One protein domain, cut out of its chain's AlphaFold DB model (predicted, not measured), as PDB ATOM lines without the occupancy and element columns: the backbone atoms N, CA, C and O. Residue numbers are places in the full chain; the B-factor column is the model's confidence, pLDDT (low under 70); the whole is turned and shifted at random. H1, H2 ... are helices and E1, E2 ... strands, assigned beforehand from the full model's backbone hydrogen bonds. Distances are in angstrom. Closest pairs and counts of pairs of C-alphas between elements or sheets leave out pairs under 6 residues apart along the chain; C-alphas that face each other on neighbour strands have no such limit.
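What this domain is: This is residues 81 to 163 of the 180 residues of an uncharacterized protein of Sordaria macrospora (strain ATCC MYA-333 / DSM 997 / K(L3346) / K-hell) (UniProt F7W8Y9). With little regular structure, a short three-stranded sheet sits in the middle, H1 and H2 are toward one end, and residues 133 to 163, without named elements, run to that end, fold back and pass to the other. Along 83 printed residues come E1 H1 H2 E2 E3, mixed in class, 30 residues in named elements; the mixed sheet runs E1 E2 E3. It is compact, radius of gyration of the C-alphas 12.8 A, spanning 34 by 24 by 19 A.

Where its parts are: E1, residues 87 to 90, begins at C-alpha (33.842, -15.838, 34.873). H1 is 95 to 104, 13.5 A; H2 109 to 112; E2 114 to 119, 14.5 A; E3 127 to 132, 12.0 A, ending at (28.608, -22.050, 24.368).

How they stand to each other: E1 and E2 are parallel, N 89 to O 115 2.9 A; hairpin E2 and E3 is antiparallel, N 128 to O 118 2.8 A. E1, H1 H2, E2 form a strand-helix-strand unit, parallel neighbour strands with helices between, its crossover right-handed. H1 touches H2, closest C-alphas Val 102 and Ala 111, 4.7 A. H1 only grazes the sheet. In H1 every O i to N i+4 pair is within hydrogen-bond range; H2 is too short for one.

The domain as a whole: The C-alphas farthest apart, Asn 139 and Asn 163, are 40.1 A apart. The printed part has no cut, and no printed residue is under 70 in pLDDT.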
ATOM      1  N   LYS A  81      41.104 -15.191  33.761       92.88
ATOM      2  CA  LYS A  81      42.033 -15.254  32.613       92.88
ATOM      3  C   LYS A  81      41.362 -15.537  31.273       92.88
ATOM      4  O   LYS A  81      42.051 -15.695  30.270       92.88
ATOM      5  N   THR A  82      40.037 -15.605  31.249       93.44
ATOM      6  CA  THR A  82      39.272 -15.716  30.006       93.44
ATOM      7  C   THR A  82      39.499 -14.476  29.143       93.44
ATOM      8  O   THR A  82      39.722 -13.376  29.653       93.44
ATOM      9  N   ALA A  83      39.437 -14.627  27.819       93.38
ATOM     10  CA  ALA A  83      39.675 -13.510  26.903       93.38
ATOM     11  C   ALA A  83      38.633 -12.383  27.051       93.38
ATOM     12  O   ALA A  83      38.935 -11.219  26.790       93.38
ATOM     13  N   SER A  84      37.415 -12.723  27.476       95.00
ATOM     14  CA  SER A  84      36.328 -11.777  27.741       95.00
ATOM     15  C   SER A  84      36.446 -11.075  29.100       95.00
ATOM     16  O   SER A  84      35.787 -10.061  29.317       95.00
ATOM     17  N   GLY A  85      37.247 -11.619  30.026       95.12
ATOM     18  CA  GLY A  85      37.246 -11.234  31.438       95.12
ATOM     19  C   GLY A  85      36.013 -11.708  32.219       95.12
ATOM     20  O   GLY A  85      35.877 -11.370  33.395       95.12
ATOM     21  N   ASN A  86      35.115 -12.482  31.597       96.19
ATOM     22  CA  ASN A  86      33.956 -13.069  32.263       96.19
ATOM     23  C   ASN A  86      34.334 -14.352  33.001       96.19
ATOM     24  O   ASN A  86      35.208 -15.105  32.576       96.19
ATOM     25  N   MET A  87      33.630 -14.631  34.092       95.69
ATOM     26  CA  MET A  87      33.842 -15.838  34.873       95.69
ATOM     27  C   MET A  87      33.418 -17.087  34.086       95.69
ATOM     28  O   MET A  87      32.254 -17.165  33.675       95.69
ATOM     29  N   PRO A  88      34.321 -18.062  33.877       94.75
ATOM     30  CA  PRO A  88      33.995 -19.281  33.156       94.75
ATOM     31  C   PRO A  88      33.211 -20.247  34.049       94.75
ATOM     32  O   PRO A  88      33.594 -20.510  35.188       94.75
ATOM     33  N   PHE A  89      32.136 -20.815  33.508       94.75
ATOM     34  CA  PHE A  89      31.358 -21.877  34.141       94.75
ATOM     35  C   PHE A  89      31.171 -23.058  33.194       94.75
ATOM     36  O   PHE A  89      30.997 -22.877  31.989       94.75
ATOM     37  N   SER A  90      31.133 -24.272  33.744       94.25
ATOM     38  CA  SER A  90      30.795 -25.467  32.969       94.25
ATOM     39  C   SER A  90      29.332 -25.409  32.527       94.25
ATOM     40  O   SER A  90      28.402 -25.430  33.339       94.25
ATOM     41  N   ALA A  91      29.128 -25.388  31.215       94.69
ATOM     42  CA  ALA A  91      27.825 -25.410  30.566       94.69
ATOM     43  C   ALA A  91      27.005 -26.659  30.938       94.69
ATOM     44  O   ALA A  91      25.778 -26.598  31.006       94.69
ATOM     45  N   ALA A  92      27.676 -27.781  31.207       92.00
ATOM     46  CA  ALA A  92      27.037 -29.049  31.540       92.00
ATOM     47  C   ALA A  92      26.553 -29.123  32.999       92.00
ATOM     48  O   ALA A  92      25.568 -29.803  33.277       92.00
ATOM     49  N   THR A  93      27.223 -28.437  33.933       90.31
ATOM     50  CA  THR A  93      27.015 -28.657  35.380       90.31
ATOM     51  C   THR A  93      26.604 -27.409  36.161       90.31
ATOM     52  O   THR A  93      26.027 -27.523  37.239       90.31
ATOM     53  N   SER A  94      26.825 -26.205  35.625       92.31
ATOM     54  CA  SER A  94      26.642 -24.947  36.373       92.31
ATOM     55  C   SER A  94      25.300 -24.248  36.124       92.31
ATOM     56  O   SER A  94      25.012 -23.221  36.742       92.31
ATOM     57  N   MET A  95      24.448 -24.780  35.239       92.94
ATOM     58  CA  MET A  95      23.241 -24.075  34.781       92.94
ATOM     59  C   MET A  95      22.255 -23.731  35.901       92.94
ATOM     60  O   MET A  95      21.622 -22.681  35.834       92.94
ATOM     61  N   GLY A  96      22.144 -24.555  36.946       92.69
ATOM     62  CA  GLY A  96      21.292 -24.248  38.101       92.69
ATOM     63  C   GLY A  96      21.750 -22.996  38.858       92.69
ATOM     64  O   GLY A  96      20.939 -22.117  39.154       92.69
ATOM     65  N   PHE A  97      23.058 -22.878  39.108       93.50
ATOM     66  CA  PHE A  97      23.654 -21.709  39.756       93.50
ATOM     67  C   PHE A  97      23.499 -20.454  38.890       93.50
ATOM     68  O   PHE A  97      23.025 -19.423  39.369       93.50
ATOM     69  N   ILE A  98      23.806 -20.561  37.594       95.38
ATOM     70  CA  ILE A  98      23.668 -19.447  36.648       95.38
ATOM     71  C   ILE A  98      22.213 -18.996  36.524       95.38
ATOM     72  O   ILE A  98      21.947 -17.797  36.587       95.38
ATOM     73  N   ALA A  99      21.261 -19.924  36.418       95.38
ATOM     74  CA  ALA A  99      19.840 -19.593  36.394       95.38
ATOM     75  C   ALA A  99      19.422 -18.846  37.666       95.38
ATOM     76  O   ALA A  99      18.769 -17.808  37.571       95.38
ATOM     77  N   ASN A 100      19.852 -19.308  38.845       95.06
ATOM     78  CA  ASN A 100      19.583 -18.608  40.097       95.06
ATOM     79  C   ASN A 100      20.161 -17.183  40.090       95.06
ATOM     80  O   ASN A 100      19.451 -16.232  40.419       95.06
ATOM     81  N   CYS A 101      21.415 -17.009  39.672       96.06
ATOM     82  CA  CYS A 101      22.028 -15.686  39.620       96.06
ATOM     83  C   CYS A 101      21.326 -14.760  38.622       96.06
ATOM     84  O   CYS A 101      20.993 -13.631  38.968       96.06
ATOM     85  N   VAL A 102      21.027 -15.232  37.412       95.88
ATOM     86  CA  VAL A 102      20.399 -14.418  36.361       95.88
ATOM     87  C   VAL A 102      18.949 -14.057  36.694       95.88
ATOM     88  O   VAL A 102      18.527 -12.928  36.432       95.88
ATOM     89  N   LEU A 103      18.179 -14.990  37.261       95.94
ATOM     90  CA  LEU A 103      16.744 -14.811  37.504       95.94
ATOM     91  C   LEU A 103      16.450 -14.150  38.854       95.94
ATOM     92  O   LEU A 103      15.605 -13.259  38.918       95.94
ATOM     93  N   ASN A 104      17.169 -14.537  39.913       95.88
ATOM     94  CA  ASN A 104      16.877 -14.101  41.283       95.88
ATOM     95  C   ASN A 104      17.847 -13.024  41.790       95.88
ATOM     96  O   ASN A 104      17.503 -12.260  42.690       95.88
ATOM     97  N   HIS A 105      19.036 -12.910  41.189       95.75
ATOM     98  CA  HIS A 105      20.078 -11.955  41.582       95.75
ATOM     99  C   HIS A 105      20.610 -11.166  40.380       95.75
ATOM    100  O   HIS A 105      21.818 -10.993  40.229       95.75
ATOM    101  N   LYS A 106      19.713 -10.678  39.515       94.62
ATOM    102  CA  LYS A 106      20.033 -10.030  38.225       94.62
ATOM    103  C   LYS A 106      21.096  -8.921  38.278       94.62
ATOM    104  O   LYS A 106      21.730  -8.627  37.270       94.62
ATOM    105  N   ASP A 107      21.249  -8.275  39.433       95.62
ATOM    106  CA  ASP A 107      22.197  -7.182  39.631       95.62
ATOM    107  C   ASP A 107      23.572  -7.631  40.132       95.62
ATOM    108  O   ASP A 107      24.483  -6.803  40.205       95.62
ATOM    109  N   SER A 108      23.724  -8.922  40.426       96.25
ATOM    110  CA  SER A 108      24.979  -9.532  40.844       96.25
ATOM    111  C   SER A 108      26.046  -9.498  39.752       96.25
ATOM    112  O   SER A 108      25.752  -9.413  38.558       96.25
ATOM    113  N   TRP A 109      27.301  -9.576  40.180       96.56
ATOM    114  CA  TRP A 109      28.471  -9.596  39.326       96.56
ATOM    115  C   TRP A 109      28.433 -10.823  38.413       96.56
ATOM    116  O   TRP A 109      28.538 -10.663  37.201       96.56
ATOM    117  N   ILE A 110      28.157 -12.020  38.951       96.56
ATOM    118  CA  ILE A 110      28.045 -13.240  38.134       96.56
ATOM    119  C   ILE A 110      26.957 -13.101  37.068       96.56
ATOM    120  O   ILE A 110      27.212 -13.417  35.913       96.56
ATOM    121  N   ALA A 111      25.773 -12.572  37.400       96.31
ATOM    122  CA  ALA A 111      24.693 -12.406  36.419       96.31
ATOM    123  C   ALA A 111      25.064 -11.482  35.239       96.31
ATOM    124  O   ALA A 111      24.429 -11.552  34.185       96.31
ATOM    125  N   LYS A 112      26.073 -10.621  35.416       96.25
ATOM    126  CA  LYS A 112      26.557  -9.652  34.421       96.25
ATOM    127  C   LYS A 112      27.856 -10.083  33.729       96.25
ATOM    128  O   LYS A 112      28.144  -9.571  32.651       96.25
ATOM    129  N   HIS A 113      28.617 -10.998  34.328       96.56
ATOM    130  CA  HIS A 113      29.992 -11.323  33.939       96.56
ATOM    131  C   HIS A 113      30.260 -12.831  33.988       96.56
ATOM    132  O   HIS A 113      31.176 -13.292  34.668       96.56
ATOM    133  N   PHE A 114      29.463 -13.613  33.264       96.69
ATOM    134  CA  PHE A 114      29.683 -15.049  33.112       96.69
ATOM    135  C   PHE A 114      29.785 -15.443  31.643       96.69
ATOM    136  O   PHE A 114      29.271 -14.765  30.753       96.69
ATOM    137  N   GLU A 115      30.425 -16.575  31.405       97.06
ATOM    138  CA  GLU A 115      30.404 -17.283  30.134       97.06
ATOM    139  C   GLU A 115      30.347 -18.792  30.381       97.06
ATOM    140  O   GLU A 115      30.743 -19.282  31.441       97.06
ATOM    141  N   LEU A 116      29.797 -19.527  29.416       96.81
ATOM    142  CA  LEU A 116      29.575 -20.965  29.523       96.81
ATOM    143  C   LEU A 116      30.555 -21.699  28.614       96.81
ATOM    144  O   LEU A 116      30.595 -21.424  27.418       96.81
ATOM    145  N   TRP A 117      31.293 -22.649  29.172       95.94
ATOM    146  CA  TRP A 117      32.264 -23.475  28.458       95.94
ATOM    147  C   TRP A 117      31.790 -24.922  28.380       95.94
ATOM    148  O   TRP A 117      31.257 -25.447  29.361       95.94
ATOM    149  N   ASN A 118      32.005 -25.589  27.245       95.81
ATOM    150  CA  ASN A 118      31.616 -26.989  27.037       95.81
ATOM    151  C   ASN A 118      32.572 -27.989  27.723       95.81
ATOM    152  O   ASN A 118      32.997 -28.977  27.134       95.81
ATOM    153  N   ILE A 119      32.915 -27.733  28.981       93.94
ATOM    154  CA  ILE A 119      33.740 -28.605  29.819       93.94
ATOM    155  C   ILE A 119      32.807 -29.400  30.730       93.94
ATOM    156  O   ILE A 119      31.887 -28.834  31.328       93.94
ATOM    157  N   HIS A 120      32.996 -30.713  30.806       91.06
ATOM    158  CA  HIS A 120      32.064 -31.623  31.468       91.06
ATOM    159  C   HIS A 120      32.331 -31.780  32.968       91.06
ATOM    160  O   HIS A 120      31.379 -31.793  33.748       91.06
ATOM    161  N   ASP A 121      33.593 -31.889  33.375       87.50
ATOM    162  CA  ASP A 121      33.989 -32.242  34.738       87.50
ATOM    163  C   ASP A 121      34.678 -31.088  35.481       87.50
ATOM    164  O   ASP A 121      35.249 -30.171  34.893       87.50
ATOM    165  N   SER A 122      34.632 -31.131  36.815       82.62
ATOM    166  CA  SER A 122      35.236 -30.100  37.674       82.62
ATOM    167  C   SER A 122      36.764 -30.118  37.660       82.62
ATOM    168  O   SER A 122      37.391 -29.121  38.009       82.62
ATOM    169  N   GLN A 123      37.367 -31.231  37.237       84.69
ATOM    170  CA  GLN A 123      38.812 -31.352  37.051       84.69
ATOM    171  C   GLN A 123      39.279 -30.807  35.694       84.69
ATOM    172  O   GLN A 123      40.482 -30.707  35.481       84.69
ATOM    173  N   CYS A 124      38.346 -30.403  34.820       87.31
ATOM    174  CA  CYS A 124      38.619 -29.876  33.485       87.31
ATOM    175  C   CYS A 124      39.427 -30.847  32.607       87.31
ATOM    176  O   CYS A 124      40.334 -30.431  31.894       87.31
ATOM    177  N   ASN A 125      39.089 -32.136  32.647       88.69
ATOM    178  CA  ASN A 125      39.715 -33.176  31.833       88.69
ATOM    179  C   ASN A 125      38.829 -33.660  30.684       88.69
ATOM    180  O   ASN A 125      39.329 -34.313  29.769       88.69
ATOM    181  N   LEU A 126      37.521 -33.404  30.747       91.25
ATOM    182  CA  LEU A 126      36.536 -33.929  29.808       91.25
ATOM    183  C   LEU A 126      35.738 -32.805  29.140       91.25
ATOM    184  O   LEU A 126      35.386 -31.805  29.768       91.25
ATOM    185  N   GLY A 127      35.398 -33.004  27.871       94.06
ATOM    186  CA  GLY A 127      34.599 -32.090  27.059       94.06
ATOM    187  C   GLY A 127      35.411 -31.390  25.972       94.06
ATOM    188  O   GLY A 127      36.409 -31.906  25.472       94.06
ATOM    189  N   HIS A 128      34.970 -30.196  25.588       94.81
ATOM    190  CA  HIS A 128      35.550 -29.407  24.508       94.81
ATOM    191  C   HIS A 128      35.884 -27.992  24.987       94.81
ATOM    192  O   HIS A 128      35.076 -27.324  25.635       94.81
ATOM    193  N   ASN A 129      37.077 -27.520  24.623       93.50
ATOM    194  CA  ASN A 129      37.553 -26.179  24.945       93.50
ATOM    195  C   ASN A 129      36.885 -25.135  24.028       93.50
ATOM    196  O   ASN A 129      37.498 -24.593  23.108       93.50
ATOM    197  N   GLU A 130      35.587 -24.915  24.231       94.81
ATOM    198  CA  GLU A 130      34.755 -24.027  23.424       94.81
ATOM    199  C   GLU A 130      33.718 -23.284  24.268       94.81
ATOM    200  O   GLU A 130      33.199 -23.799  25.262       94.81
ATOM    201  N   ILE A 131      33.379 -22.077  23.820       96.12
ATOM    202  CA  ILE A 131      32.337 -21.252  24.427       96.12
ATOM    203  C   ILE A 131      30.980 -21.644  23.840       96.12
ATOM    204  O   ILE A 131      30.812 -21.757  22.625       96.12
ATOM    205  N   CYS A 132      29.996 -21.801  24.715       96.88
ATOM    206  CA  CYS A 132      28.608 -22.050  24.368       96.88
ATOM    207  C   CYS A 132      27.796 -20.752  24.336       96.88
ATOM    208  O   CYS A 132      28.080 -19.782  25.042       96.88
ATOM    209  N   GLN A 133      26.716 -20.753  23.561       95.88
ATOM    210  CA  GLN A 133      25.747 -19.670  23.545       95.88
ATOM    211  C   GLN A 133      24.971 -19.614  24.863       95.88
ATOM    212  O   GLN A 133      24.262 -20.556  25.217       95.88
ATOM    213  N   THR A 134      25.009 -18.469  25.541       93.56
ATOM    214  CA  THR A 134      24.158 -18.217  26.707       93.56
ATOM    215  C   THR A 134      22.674 -18.363  26.343       93.56
ATOM    216  O   THR A 134      22.197 -17.645  25.458       93.56
ATOM    217  N   PRO A 135      21.923 -19.260  27.010       93.50
ATOM    218  CA  PRO A 135      20.512 -19.451  26.718       93.50
ATOM    219  C   PRO A 135      19.662 -18.300  27.262       93.50
ATOM    220  O   PRO A 135      20.045 -17.592  28.199       93.50
ATOM    221  N   ASP A 136      18.466 -18.140  26.701       93.19
ATOM    222  CA  ASP A 136      17.491 -17.155  27.165       93.19
ATOM    223  C   ASP A 136      16.747 -17.642  28.418       93.19
ATOM    224  O   ASP A 136      15.579 -18.046  28.391       93.19
ATOM    225  N   LEU A 137      17.457 -17.597  29.546       92.50
ATOM    226  CA  LEU A 137      16.960 -18.039  30.850       92.50
ATOM    227  C   LEU A 137      15.685 -17.296  31.268       92.50
ATOM    228  O   LEU A 137      14.824 -17.874  31.927       92.50
ATOM    229  N   LYS A 138      15.538 -16.027  30.866       88.62
ATOM    230  CA  LYS A 138      14.378 -15.190  31.219       88.62
ATOM    231  C   LYS A 138      13.098 -15.670  30.545       88.62
ATOM    232  O   LYS A 138      12.027 -15.534  31.128       88.62
ATOM    233  N   ASN A 139      13.221 -16.261  29.361       91.31
ATOM    234  CA  ASN A 139      12.112 -16.853  28.622       91.31
ATOM    235  C   ASN A 139      11.974 -18.370  28.857       91.31
ATOM    236  O   ASN A 139      11.255 -19.047  28.127       91.31
ATOM    237  N   GLY A 140      12.633 -18.908  29.891       86.31
ATOM    238  CA  GLY A 140      12.516 -20.311  30.292       86.31
ATOM    239  C   GLY A 140      13.396 -21.279  29.500       86.31
ATOM    240  O   GLY A 140      13.247 -22.489  29.659       86.31
ATOM    241  N   VAL A 141      14.324 -20.783  28.674       90.75
ATOM    242  CA  VAL A 141      15.296 -21.633  27.976       90.75
ATOM    243  C   VAL A 141      16.427 -21.969  28.941       90.75
ATOM    244  O   VAL A 141      17.205 -21.100  29.323       90.75
ATOM    245  N   ASN A 142      16.521 -23.232  29.347       81.81
ATOM    246  CA  ASN A 142      17.506 -23.702  30.326       81.81
ATOM    247  C   ASN A 142      18.653 -24.524  29.714       81.81
ATOM    248  O   ASN A 142      19.587 -24.875  30.434       81.81
ATOM    249  N   GLN A 143      18.602 -24.813  28.412       86.25
ATOM    250  CA  GLN A 143      19.633 -25.567  27.706       86.25
ATOM    251  C   GLN A 143      20.478 -24.636  26.837       86.25
ATOM    252  O   GLN A 143      19.972 -23.954  25.949       86.25
ATOM    253  N   THR A 144      21.777 -24.620  27.114       91.88
ATOM    254  CA  THR A 144      22.782 -23.911  26.319       91.88
ATOM    255  C   THR A 144      23.078 -24.651  25.009       91.88
ATOM    256  O   THR A 144      22.827 -25.851  24.897       91.88
ATOM    257  N   THR A 145      23.560 -23.937  23.993       94.00
ATOM    258  CA  THR A 145      23.924 -24.513  22.686       94.00
ATOM    259  C   THR A 145      25.422 -24.347  22.462       94.00
ATOM    260  O   THR A 145      25.933 -23.236  22.571       94.00
ATOM    261  N   CYS A 146      26.120 -25.432  22.139       96.12
ATOM    262  CA  CYS A 146      27.562 -25.451  21.878       96.12
ATOM    263  C   CYS A 146      27.832 -26.074  20.499       96.12
ATOM    264  O   CYS A 146      26.926 -26.656  19.895       96.12
ATOM    265  N   THR A 147      29.057 -25.947  19.989       96.50
ATOM    266  CA  THR A 147      29.439 -26.535  18.693       96.50
ATOM    267  C   THR A 147      29.430 -28.061  18.767       96.50
ATOM    268  O   THR A 147      28.942 -28.722  17.851       96.50
ATOM    269  N   HIS A 148      29.933 -28.615  19.870       96.25
ATOM    270  CA  HIS A 148      29.896 -30.038  20.173       96.25
ATOM    271  C   HIS A 148      28.782 -30.371  21.171       96.25
ATOM    272  O   HIS A 148      28.190 -29.500  21.812       96.25
ATOM    273  N   MET A 149      28.485 -31.664  21.304       94.25
ATOM    274  CA  MET A 149      27.483 -32.140  22.254       94.25
ATOM    275  C   MET A 149      27.868 -31.742  23.685       94.25
ATOM    276  O   MET A 149      29.008 -31.920  24.111       94.25
ATOM    277  N   LEU A 150      26.893 -31.222  24.430       92.75
ATOM    278  CA  LEU A 150      27.050 -30.940  25.852       92.75
ATOM    279  C   LEU A 150      27.269 -32.217  26.656       92.75
ATOM    280  O   LEU A 150      26.551 -33.199  26.471       92.75
ATOM    281  N   GLY A 151      28.207 -32.161  27.600       89.62
ATOM    282  CA  GLY A 151      28.510 -33.295  28.473       89.62
ATOM    283  C   GLY A 151      29.252 -34.428  27.764       89.62
ATOM    284  O   GLY A 151      29.164 -35.571  28.210       89.62
ATOM    285  N   SER A 152      29.956 -34.124  26.665       93.12
ATOM    286  CA  SER A 152      30.885 -35.075  26.051       93.12
ATOM    287  C   SER A 152      31.918 -35.557  27.076       93.12
ATOM    288  O   SER A 152      32.420 -34.777  27.886       93.12
ATOM    289  N   GLN A 153      32.232 -36.851  27.020       92.06
ATOM    290  CA  GLN A 153      33.303 -37.479  27.798       92.06
ATOM    291  C   GLN A 153      34.589 -37.636  26.976       92.06
ATOM    292  O   GLN A 153      35.469 -38.411  27.344       92.06
ATOM    293  N   ASP A 154      34.697 -36.929  25.851       92.06
ATOM    294  CA  ASP A 154      35.954 -36.834  25.120       92.06
ATOM    295  C   ASP A 154      37.018 -36.186  26.007       92.06
ATOM    296  O   ASP A 154      36.721 -35.282  26.791       92.06
ATOM    297  N   LYS A 155      38.269 -36.634  25.871       90.12
ATOM    298  CA  LYS A 155      39.397 -35.989  26.543       90.12
ATOM    299  C   LYS A 155      39.481 -34.531  26.093       90.12
ATOM    300  O   LYS A 155      39.564 -34.261  24.892       90.12
ATOM    301  N   LEU A 156      39.514 -33.612  27.053       90.00
ATOM    302  CA  LEU A 156      39.728 -32.199  26.790       90.00
ATOM    303  C   LEU A 156      41.127 -31.994  26.194       90.00
ATOM    304  O   LEU A 156      42.119 -32.537  26.678       90.00
ATOM    305  N   VAL A 157      41.204 -31.199  25.129       88.19
ATOM    306  CA  VAL A 157      42.459 -30.852  24.449       88.19
ATOM    307  C   VAL A 157      42.584 -29.335  24.358       88.19
ATOM    308  O   VAL A 157      41.594 -28.625  24.176       88.19
ATOM    309  N   GLY A 158      43.820 -28.836  24.439       83.94
ATOM    310  CA  GLY A 158      44.131 -27.413  24.290       83.94
ATOM    311  C   GLY A 158      43.994 -26.609  25.580       83.94
ATOM    312  O   GLY A 158      43.970 -25.382  25.518       83.94
ATOM    313  N   GLN A 159      43.891 -27.285  26.725       80.81
ATOM    314  CA  GLN A 159      43.955 -26.671  28.040       80.81
ATOM    315  C   GLN A 159      44.638 -27.625  29.017       80.81
ATOM    316  O   GLN A 159      44.063 -28.639  29.397       80.81
ATOM    317  N   ASP A 160      45.854 -27.270  29.418       82.00
ATOM    318  CA  ASP A 160      46.614 -28.050  30.386       82.00
ATOM    319  C   ASP A 160      46.223 -27.595  31.796       82.00
ATOM    320  O   ASP A 160      46.176 -26.394  32.096       82.00
ATOM    321  N   VAL A 161      45.933 -28.554  32.670       83.31
ATOM    322  CA  VAL A 161      45.589 -28.301  34.069       83.31
ATOM    323  C   VAL A 161      46.684 -28.905  34.925       83.31
ATOM    324  O   VAL A 161      47.039 -30.063  34.743       83.31
ATOM    325  N   TYR A 162      47.219 -28.135  35.869       87.56
ATOM    326  CA  TYR A 162      48.305 -28.592  36.729       87.56
ATOM    327  C   TYR A 162      47.887 -28.583  38.194       87.56
ATOM    328  O   TYR A 162      47.301 -27.618  38.688       87.56
ATOM    329  N   ASN A 163      48.250 -29.647  38.897       89.00
ATOM    330  CA  ASN A 163      48.221 -29.729  40.341       89.00
ATOM    331  C   ASN A 163      49.597 -29.358  40.908       89.00
ATOM    332  O   ASN A 163      50.619 -29.807  40.395       89.00
TER     333      ASN A 163